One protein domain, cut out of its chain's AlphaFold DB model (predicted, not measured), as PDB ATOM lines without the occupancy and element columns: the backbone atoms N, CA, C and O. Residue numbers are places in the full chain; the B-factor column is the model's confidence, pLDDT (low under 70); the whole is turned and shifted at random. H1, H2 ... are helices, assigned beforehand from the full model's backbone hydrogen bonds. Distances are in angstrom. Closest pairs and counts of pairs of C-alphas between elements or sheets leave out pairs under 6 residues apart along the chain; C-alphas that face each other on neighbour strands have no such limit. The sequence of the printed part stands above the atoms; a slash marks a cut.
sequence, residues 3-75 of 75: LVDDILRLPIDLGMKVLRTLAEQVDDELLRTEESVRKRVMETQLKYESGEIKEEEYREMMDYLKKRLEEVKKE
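AT A GLANCE: This is residues 3 to 75 of the 75 residues of the protein "CdvA-like protein" of Methanophagales archaeon (UniProt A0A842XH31). Two long helices, H3 and H4, lie side by side as a hairpin; H2 runs alongside across a gap, and short H1 lies off one end. The printed part has 73 residues with four named helices, H1 to H4 in chain order, and no named strand: all helix. It is only just compact, close to loose, with a radius of gyration of the C-alphas of 13.5 A, and spans 45 by 21 by 16 A, a rod.

HOW THE PARTS SIT: H1, residues 3 to 7, is apart from H2, residues 13 to 24. H3, residues 34 to 49, and H4, residues 55 to 72, touch as a helical hairpin, opposite ways at a shallow tilt of 7 degrees; their closest C-alphas, of Glu 34 and Leu 69, are 6.1 A apart. H2 and H4 are close but not clearly touching; their closest C-alphas, of Leu 19 and Glu 57, are 7.8 A apart. Every O i to N i+4 pair is within hydrogen-bond range in H2, H3 and H4; in H1 0 of 1 is, and 0 of 2 O i to N i+3 pairs.

IN THESE COORDINATES: H1 begins at C-alpha 3 (9.940, 14.972, 33.307) and measures 6.6 A, H2 16.1 A, H3 22.7 A. H4, 25.4 A, ends at C-alpha 72 (12.934, -22.922, 30.709).

THE WHOLE: The farthest C-alphas, of Asp 6 and Glu 75, are 45.0 A apart. The printed part has no cut and no long link. pLDDT is under 70 at residues 3 to 31 and 75.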
ATOM      1  N   LEU A   3      10.841  15.963  32.692       54.19
ATOM      2  CA  LEU A   3       9.940  14.972  33.307       54.19
ATOM      3  C   LEU A   3      10.634  14.032  34.307       54.19
ATOM      4  O   LEU A   3       9.965  13.434  35.140       54.19
ATOM      5  N   VAL A   4      11.963  13.902  34.246       53.06
ATOM      6  CA  VAL A   4      12.716  12.964  35.102       53.06
ATOM      7  C   VAL A   4      12.862  13.498  36.537       53.06
ATOM      8  O   VAL A   4      12.787  12.725  37.489       53.06
ATOM      9  N   ASP A   5      12.988  14.820  36.706       52.22
ATOM     10  CA  ASP A   5      13.236  15.456  38.013       52.22
ATOM     11  C   ASP A   5      11.997  15.519  38.920       52.22
ATOM     12  O   ASP A   5      12.115  15.362  40.137       52.22
ATOM     13  N   ASP A   6      10.797  15.693  38.358       54.50
ATOM     14  CA  ASP A   6       9.561  15.715  39.155       54.50
ATOM     15  C   ASP A   6       9.118  14.304  39.582       54.50
ATOM     16  O   ASP A   6       8.523  14.130  40.646       54.50
ATOM     17  N   ILE A   7       9.467  13.271  38.806       53.50
ATOM     18  CA  ILE A   7       9.125  11.870  39.106       53.50
ATOM     19  C   ILE A   7      10.049  11.276  40.180       53.50
ATOM     20  O   ILE A   7       9.602  10.469  40.999       53.50
ATOM     21  N   LEU A   8      11.314  11.709  40.259       53.97
ATOM     22  CA  LEU A   8      12.239  11.330  41.339       53.97
ATOM     23  C   LEU A   8      11.805  11.843  42.726       53.97
ATOM     24  O   LEU A   8      12.302  11.354  43.739       53.97
ATOM     25  N   ARG A   9      10.864  12.793  42.781       55.09
ATOM     26  CA  ARG A   9      10.267  13.308  44.024       55.09
ATOM     27  C   ARG A   9       9.033  12.541  44.499       55.09
ATOM     28  O   ARG A   9       8.543  12.829  45.591       55.09
ATOM     29  N   LEU A  10       8.529  11.574  43.727       56.59
ATOM     30  CA  LEU A  10       7.477  10.681  44.214       56.59
ATOM     31  C   LEU A  10       8.034   9.782  45.327       56.59
ATOM     32  O   LEU A  10       9.168   9.306  45.213       56.59
ATOM     33  N   PRO A  11       7.261   9.540  46.402       50.84
ATOM     34  CA  PRO A  11       7.746   8.782  47.543       50.84
ATOM     35  C   PRO A  11       8.188   7.392  47.084       50.84
ATOM     36  O   PRO A  11       7.444   6.674  46.414       50.84
ATOM     37  N   ILE A  12       9.419   7.030  47.446       56.00
ATOM     38  CA  ILE A  12      10.087   5.758  47.119       56.00
ATOM     39  C   ILE A  12       9.205   4.544  47.491       56.00
ATOM     40  O   ILE A  12       9.277   3.493  46.853       56.00
ATOM     41  N   ASP A  13       8.286   4.727  48.442       54.75
ATOM     42  CA  ASP A  13       7.283   3.757  48.885       54.75
ATOM     43  C   ASP A  13       6.346   3.245  47.774       54.75
ATOM     44  O   ASP A  13       5.835   2.128  47.875       54.75
ATOM     45  N   LEU A  14       6.103   4.031  46.715       55.34
ATOM     46  CA  LEU A  14       5.257   3.619  45.584       55.34
ATOM     47  C   LEU A  14       5.943   2.553  44.716       55.34
ATOM     48  O   LEU A  14       5.309   1.549  44.403       55.34
ATOM     49  N   GLY A  15       7.238   2.711  44.422       53.66
ATOM     50  CA  GLY A  15       8.018   1.710  43.674       53.66
ATOM     51  C   GLY A  15       8.151   0.399  44.452       53.66
ATOM     52  O   GLY A  15       7.805  -0.672  43.960       53.66
ATOM     53  N   MET A  16       8.482   0.481  45.750       56.09
ATOM     54  CA  MET A  16       8.557  -0.710  46.612       56.09
ATOM     55  C   MET A  16       7.225  -1.458  46.748       56.09
ATOM     56  O   MET A  16       7.230  -2.685  46.852       56.09
ATOM     57  N   LYS A  17       6.083  -0.757  46.754       56.28
ATOM     58  CA  LYS A  17       4.765  -1.409  46.759       56.28
ATOM     59  C   LYS A  17       4.490  -2.142  45.455       56.28
ATOM     60  O   LYS A  17       4.023  -3.273  45.513       56.28
ATOM     61  N   VAL A  18       4.801  -1.540  44.309       56.59
ATOM     62  CA  VAL A  18       4.595  -2.187  43.009       56.59
ATOM     63  C   VAL A  18       5.512  -3.398  42.859       56.59
ATOM     64  O   VAL A  18       5.027  -4.467  42.493       56.59
ATOM     65  N   LEU A  19       6.784  -3.287  43.252       54.88
ATOM     66  CA  LEU A  19       7.712  -4.418  43.302       54.88
ATOM     67  C   LEU A  19       7.228  -5.530  44.241       54.88
ATOM     68  O   LEU A  19       7.300  -6.695  43.867       54.88
ATOM     69  N   ARG A  20       6.681  -5.204  45.423       58.41
ATOM     70  CA  ARG A  20       6.102  -6.209  46.335       58.41
ATOM     71  C   ARG A  20       4.862  -6.881  45.769       58.41
ATOM     72  O   ARG A  20       4.786  -8.097  45.820       58.41
ATOM     73  N   THR A  21       3.913  -6.132  45.218       58.41
ATOM     74  CA  THR A  21       2.689  -6.714  44.643       58.41
ATOM     75  C   THR A  21       2.996  -7.530  43.389       58.41
ATOM     76  O   THR A  21       2.350  -8.540  43.127       58.41
ATOM     77  N   LEU A  22       4.010  -7.127  42.623       53.03
ATOM     78  CA  LEU A  22       4.539  -7.924  41.525       53.03
ATOM     79  C   LEU A  22       5.205  -9.195  42.034       53.03
ATOM     80  O   LEU A  22       4.870 -10.252  41.523       53.03
ATOM     81  N   ALA A  23       6.079  -9.105  43.037       54.12
ATOM     82  CA  ALA A  23       6.735 -10.253  43.659       54.12
ATOM     83  C   ALA A  23       5.735 -11.215  44.324       54.12
ATOM     84  O   ALA A  23       5.911 -12.419  44.240       54.12
ATOM     85  N   GLU A  24       4.640 -10.717  44.897       56.06
ATOM     86  CA  GLU A  24       3.538 -11.541  45.415       56.06
ATOM     87  C   GLU A  24       2.706 -12.185  44.290       56.06
ATOM     88  O   GLU A  24       2.108 -13.234  44.494       56.06
ATOM     89  N   GLN A  25       2.690 -11.603  43.083       51.72
ATOM     90  CA  GLN A  25       2.163 -12.237  41.861       51.72
ATOM     91  C   GLN A  25       3.211 -13.087  41.119       51.72
ATOM     92  O   GLN A  25       2.892 -13.737  40.116       51.72
ATOM     93  N   VAL A  26       4.473 -13.070  41.555       53.22
ATOM     94  CA  VAL A  26       5.490 -14.069  41.215       53.22
ATOM     95  C   VAL A  26       5.249 -15.247  42.159       53.22
ATOM     96  O   VAL A  26       6.058 -15.567  43.018       53.22
ATOM     97  N   ASP A  27       4.102 -15.909  42.005       54.25
ATOM     98  CA  ASP A  27       4.059 -17.322  42.357       54.25
ATOM     99  C   ASP A  27       5.115 -17.977  41.462       54.25
ATOM    100  O   ASP A  27       4.953 -18.040  40.240       54.25
ATOM    101  N   ASP A  28       6.229 -18.412  42.050       53.16
ATOM    102  CA  ASP A  28       7.341 -19.080  41.359       53.16
ATOM    103  C   ASP A  28       6.877 -20.303  40.536       53.16
ATOM    104  O   ASP A  28       7.580 -20.787  39.647       53.16
ATOM    105  N   GLU A  29       5.657 -20.789  40.776       53.00
ATOM    106  CA  GLU A  29       5.004 -21.821  39.974       53.00
ATOM    107  C   GLU A  29       4.614 -21.365  38.563       53.00
ATOM    108  O   GLU A  29       4.603 -22.184  37.642       53.00
ATOM    109  N   LEU A  30       4.331 -20.077  38.359       57.72
ATOM    110  CA  LEU A  30       3.861 -19.571  37.073       57.72
ATOM    111  C   LEU A  30       4.997 -19.465  36.057       57.72
ATOM    112  O   LEU A  30       4.787 -19.799  34.899       57.72
ATOM    113  N   LEU A  31       6.221 -19.110  36.449       65.06
ATOM    114  CA  LEU A  31       7.355 -18.955  35.524       65.06
ATOM    115  C   LEU A  31       8.047 -20.287  35.164       65.06
ATOM    116  O   LEU A  31       9.260 -20.323  34.961       65.06
ATOM    117  N   ARG A  32       7.308 -21.401  35.121       71.94
ATOM    118  CA  ARG A  32       7.829 -22.731  34.743       71.94
ATOM    119  C   ARG A  32       7.722 -23.037  33.252       71.94
ATOM    120  O   ARG A  32       8.358 -23.970  32.784       71.94
ATOM    121  N   THR A  33       6.930 -22.272  32.506       78.38
ATOM    122  CA  THR A  33       6.732 -22.476  31.066       78.38
ATOM    123  C   THR A  33       7.101 -21.225  30.280       78.38
ATOM    124  O   THR A  33       6.979 -20.098  30.768       78.38
ATOM    125  N   GLU A  34       7.541 -21.411  29.034       80.81
ATOM    126  CA  GLU A  34       7.889 -20.299  28.144       80.81
ATOM    127  C   GLU A  34       6.697 -19.348  27.941       80.81
ATOM    128  O   GLU A  34       6.875 -18.129  27.917       80.81
ATOM    129  N   GLU A  35       5.479 -19.886  27.844       81.81
ATOM    130  CA  GLU A  35       4.254 -19.098  27.691       81.81
ATOM    131  C   GLU A  35       4.038 -18.138  28.866       81.81
ATOM    132  O   GLU A  35       3.793 -16.946  28.660       81.81
ATOM    133  N   SER A  36       4.209 -18.615  30.097       81.12
ATOM    134  CA  SER A  36       4.044 -17.779  31.283       81.12
ATOM    135  C   SER A  36       5.127 -16.713  31.410       81.12
ATOM    136  O   SER A  36       4.830 -15.577  31.782       81.12
ATOM    137  N   VAL A  37       6.375 -17.044  31.060       82.88
ATOM    138  CA  VAL A  37       7.468 -16.061  31.052       82.88
ATOM    139  C   VAL A  37       7.189 -14.971  30.013       82.88
ATOM    140  O   VAL A  37       7.303 -13.785  30.323       82.88
ATOM    141  N   ARG A  38       6.735 -15.338  28.806       81.75
ATOM    142  CA  ARG A  38       6.336 -14.367  27.769       81.75
ATOM    143  C   ARG A  38       5.164 -13.493  28.210       81.75
ATOM    144  O   ARG A  38       5.210 -12.280  28.010       81.75
ATOM    145  N   LYS A  39       4.139 -14.077  28.836       83.19
ATOM    146  CA  LYS A  39       3.005 -13.321  29.385       83.19
ATOM    147  C   LYS A  39       3.483 -12.285  30.401       83.19
ATOM    148  O   LYS A  39       3.072 -11.129  30.338       83.19
ATOM    149  N   ARG A  40       4.412 -12.665  31.282       82.44
ATOM    150  CA  ARG A  40       4.962 -11.754  32.287       82.44
ATOM    151  C   ARG A  40       5.821 -10.644  31.679       82.44
ATOM    152  O   ARG A  40       5.766  -9.517  32.165       82.44
ATOM    153  N   VAL A  41       6.558 -10.919  30.603       86.50
ATOM    154  CA  VAL A  41       7.259  -9.876  29.831       86.50
ATOM    155  C   VAL A  41       6.266  -8.837  29.302       86.50
ATOM    156  O   VAL A  41       6.480  -7.643  29.493       86.50
ATOM    157  N   MET A  42       5.142  -9.273  28.722       85.44
ATOM    158  CA  MET A  42       4.103  -8.353  28.238       85.44
ATOM    159  C   MET A  42       3.478  -7.524  29.367       85.44
ATOM    160  O   MET A  42       3.326  -6.316  29.224       85.44
ATOM    161  N   GLU A  43       3.149  -8.144  30.504       83.88
ATOM    162  CA  GLU A  43       2.614  -7.435  31.679       83.88
ATOM    163  C   GLU A  43       3.600  -6.389  32.214       83.88
ATOM    164  O   GLU A  43       3.207  -5.277  32.559       83.88
ATOM    165  N   THR A  44       4.887  -6.734  32.260       84.06
ATOM    166  CA  THR A  44       5.969  -5.845  32.710       84.06
ATOM    167  C   THR A  44       6.112  -4.643  31.780       84.06
ATOM    168  O   THR A  44       6.236  -3.513  32.243       84.06
ATOM    169  N   GLN A  45       6.023  -4.869  30.469       84.31
ATOM    170  CA  GLN A  45       6.068  -3.799  29.482       84.31
ATOM    171  C   GLN A  45       4.852  -2.868  29.572       84.31
ATOM    172  O   GLN A  45       5.029  -1.654  29.590       84.31
ATOM    173  N   LEU A  46       3.641  -3.411  29.720       84.69
ATOM    174  CA  LEU A  46       2.430  -2.603  29.903       84.69
ATOM    175  C   LEU A  46       2.513  -1.714  31.149       84.69
ATOM    176  O   LEU A  46       2.129  -0.552  31.089       84.69
ATOM    177  N   LYS A  47       3.054  -2.240  32.255       79.75
ATOM    178  CA  LYS A  47       3.258  -1.476  33.496       79.75
ATOM    179  C   LYS A  47       4.288  -0.362  33.340       79.75
ATOM    180  O   LYS A  47       4.158   0.697  33.947       79.75
ATOM    181  N   TYR A  48       5.324  -0.587  32.540       82.62
ATOM    182  CA  TYR A  48       6.293   0.460  32.233       82.62
ATOM    183  C   TYR A  48       5.673   1.544  31.342       82.62
ATOM    184  O   TYR A  48       5.802   2.732  31.629       82.62
ATOM    185  N   GLU A  49       4.935   1.142  30.307       82.88
ATOM    186  CA  GLU A  49       4.243   2.060  29.396       82.88
ATOM    187  C   GLU A  49       3.140   2.870  30.095       82.88
ATOM    188  O   GLU A  49       2.927   4.034  29.752       82.88
ATOM    189  N   SER A  50       2.472   2.297  31.101       81.50
ATOM    190  CA  SER A  50       1.493   3.003  31.937       81.50
ATOM    191  C   SER A  50       2.131   3.910  32.998       81.50
ATOM    192  O   SER A  50       1.425   4.701  33.626       81.50
ATOM    193  N   GLY A  51       3.452   3.830  33.195       78.44
ATOM    194  CA  GLY A  51       4.177   4.568  34.230       78.44
ATOM    195  C   GLY A  51       3.989   4.011  35.647       78.44
ATOM    196  O   GLY A  51       4.316   4.696  36.614       78.44
ATOM    197  N   GLU A  52       3.465   2.787  35.784       78.62
ATOM    198  CA  GLU A  52       3.321   2.087  37.069       78.62
ATOM    199  C   GLU A  52       4.666   1.633  37.649       78.62
ATOM    200  O   GLU A  52       4.803   1.553  38.869       78.62
ATOM    201  N   ILE A  53       5.652   1.346  36.791       75.69
ATOM    202  CA  ILE A  53       7.031   1.016  37.183       75.69
ATOM    203  C   ILE A  53       8.034   1.933  36.485       75.69
ATOM    204  O   ILE A  53       7.799   2.412  35.374       75.69
ATOM    205  N   LYS A  54       9.174   2.169  37.132       77.38
ATOM    206  CA  LYS A  54      10.266   2.997  36.602       77.38
ATOM    207  C   LYS A  54      11.144   2.201  35.635       77.38
ATOM    208  O   LYS A  54      11.141   0.975  35.629       77.38
ATOM    209  N   GLU A  55      11.953   2.901  34.840       81.38
ATOM    210  CA  GLU A  55      12.854   2.269  33.863       81.38
ATOM    211  C   GLU A  55      13.877   1.324  34.518       81.38
ATOM    212  O   GLU A  55      14.218   0.292  33.946       81.38
ATOM    213  N   GLU A  56      14.357   1.656  35.719       79.75
ATOM    214  CA  GLU A  56      15.272   0.809  36.494       79.75
ATOM    215  C   GLU A  56      14.602  -0.510  36.910       79.75
ATOM    216  O   GLU A  56      15.115  -1.580  36.597       79.75
ATOM    217  N   GLU A  57      13.398  -0.435  37.485       77.44
ATOM    218  CA  GLU A  57      12.587  -1.600  37.876       77.44
ATOM    219  C   GLU A  57      12.218  -2.459  36.659       77.44
ATOM    220  O   GLU A  57      12.317  -3.685  36.685       77.44
ATOM    221  N   TYR A  58      11.851  -1.808  35.553       81.75
ATOM    222  CA  TYR A  58      11.599  -2.468  34.280       81.75
ATOM    223  C   TYR A  58      12.838  -3.224  33.783       81.75
ATOM    224  O   TYR A  58      12.728  -4.389  33.400       81.75
ATOM    225  N   ARG A  59      14.025  -2.602  33.816       84.56
ATOM    226  CA  ARG A  59      15.278  -3.252  33.401       84.56
ATOM    227  C   ARG A  59      15.602  -4.467  34.263       84.56
ATOM    228  O   ARG A  59      15.884  -5.527  33.708       84.56
ATOM    229  N   GLU A  60      15.524  -4.338  35.584       85.00
ATOM    230  CA  GLU A  60      15.794  -5.444  36.511       85.00
ATOM    231  C   GLU A  60      14.841  -6.624  36.281       85.00
ATOM    232  O   GLU A  60      15.272  -7.777  36.183       85.00
ATOM    233  N   MET A  61      13.545  -6.338  36.120       82.38
ATOM    234  CA  MET A  61      12.542  -7.365  35.842       82.38
ATOM    235  C   MET A  61      12.757  -8.032  34.485       82.38
ATOM    236  O   MET A  61      12.649  -9.253  34.372       82.38
ATOM    237  N   MET A  62      13.077  -7.260  33.449       84.25
ATOM    238  CA  MET A  62      13.335  -7.799  32.115       84.25
ATOM    239  C   MET A  62      14.576  -8.694  32.090       84.25
ATOM    240  O   MET A  62      14.543  -9.752  31.458       84.25
ATOM    241  N   ASP A  63      15.635  -8.328  32.813       87.75
ATOM    242  CA  ASP A  63      16.831  -9.163  32.950       87.75
ATOM    243  C   ASP A  63      16.534 -10.473  33.690       87.75
ATOM    244  O   ASP A  63      16.995 -11.541  33.270       87.75
ATOM    245  N   TYR A  64      15.724 -10.422  34.751       84.06
ATOM    246  CA  TYR A  64      15.265 -11.620  35.458       84.06
ATOM    247  C   TYR A  64      14.440 -12.542  34.546       84.06
ATOM    248  O   TYR A  64      14.747 -13.728  34.407       84.06
ATOM    249  N   LEU A  65      13.430 -11.994  33.865       85.00
ATOM    250  CA  LEU A  65      12.548 -12.759  32.978       85.00
ATOM    251  C   LEU A  65      13.302 -13.347  31.785       85.00
ATOM    252  O   LEU A  65      13.013 -14.468  31.368       85.00
ATOM    253  N   LYS A  66      14.298 -12.629  31.257       86.00
ATOM    254  CA  LYS A  66      15.153 -13.123  30.178       86.00
ATOM    255  C   LYS A  66      15.978 -14.330  30.619       86.00
ATOM    256  O   LYS A  66      15.985 -15.333  29.909       86.00
ATOM    257  N   LYS A  67      16.615 -14.270  31.795       85.56
ATOM    258  CA  LYS A  67      17.333 -15.424  32.366       85.56
ATOM    259  C   LYS A  67      16.397 -16.610  32.567       85.56
ATOM    260  O   LYS A  67      16.713 -17.719  32.150       85.56
ATOM    261  N   ARG A  68      15.202 -16.361  33.108       81.81
ATOM    262  CA  ARG A  68      14.208 -17.412  33.333       81.81
ATOM    263  C   ARG A  68      13.725 -18.059  32.032       81.81
ATOM    264  O   ARG A  68      13.556 -19.273  31.977       81.81
ATOM    265  N   LEU A  69      13.556 -17.275  30.967       83.44
ATOM    266  CA  LEU A  69      13.216 -17.796  29.641       83.44
ATOM    267  C   LEU A  69      14.319 -18.709  29.085       83.44
ATOM    268  O   LEU A  69      14.016 -19.719  28.455       83.44
ATOM    269  N   GLU A  70      15.588 -18.354  29.294       83.25
ATOM    270  CA  GLU A  70      16.722 -19.183  28.874       83.25
ATOM    271  C   GLU A  70      16.816 -20.494  29.658       83.25
ATOM    272  O   GLU A  70      17.192 -21.511  29.079       83.25
ATOM    273  N   GLU A  71      16.478 -20.488  30.947       83.12
ATOM    274  CA  GLU A  71      16.421 -21.697  31.775       83.12
ATOM    275  C   GLU A  71      15.312 -22.641  31.310       83.12
ATOM    276  O   GLU A  71      15.580 -23.805  31.032       83.12
ATOM    277  N   VAL A  72      14.096 -22.122  31.129       80.75
ATOM    278  CA  VAL A  72      12.934 -22.922  30.709       80.75
ATOM    279  C   VAL A  72      13.094 -23.486  29.291       80.75
ATOM    280  O   VAL A  72      12.529 -24.523  28.978       80.75
ATOM    281  N   LYS A  73      13.872 -22.835  28.414       74.50
ATOM    282  CA  LYS A  73      14.189 -23.365  27.072       74.50
ATOM    283  C   LYS A  73      15.239 -24.475  27.061       74.50
ATOM    284  O   LYS A  73      15.419 -25.109  26.021       74.50
ATOM    285  N   LYS A  74      16.015 -24.612  28.138       71.50
ATOM    286  CA  LYS A  74      17.072 -25.624  28.262       71.50
ATOM    287  C   LYS A  74      16.579 -26.910  28.927       71.50
ATOM    288  O   LYS A  74      17.266 -27.920  28.787       71.50
ATOM    289  N   GLU A  75      15.457 -26.852  29.646       55.84
ATOM    290  CA  GLU A  75      14.696 -28.019  30.123       55.84
ATOM    291  C   GLU A  75      13.898 -28.674  28.986       55.84
ATOM    292  O   GLU A  75      13.825 -29.924  28.988       55.84
TER     293      GLU A  75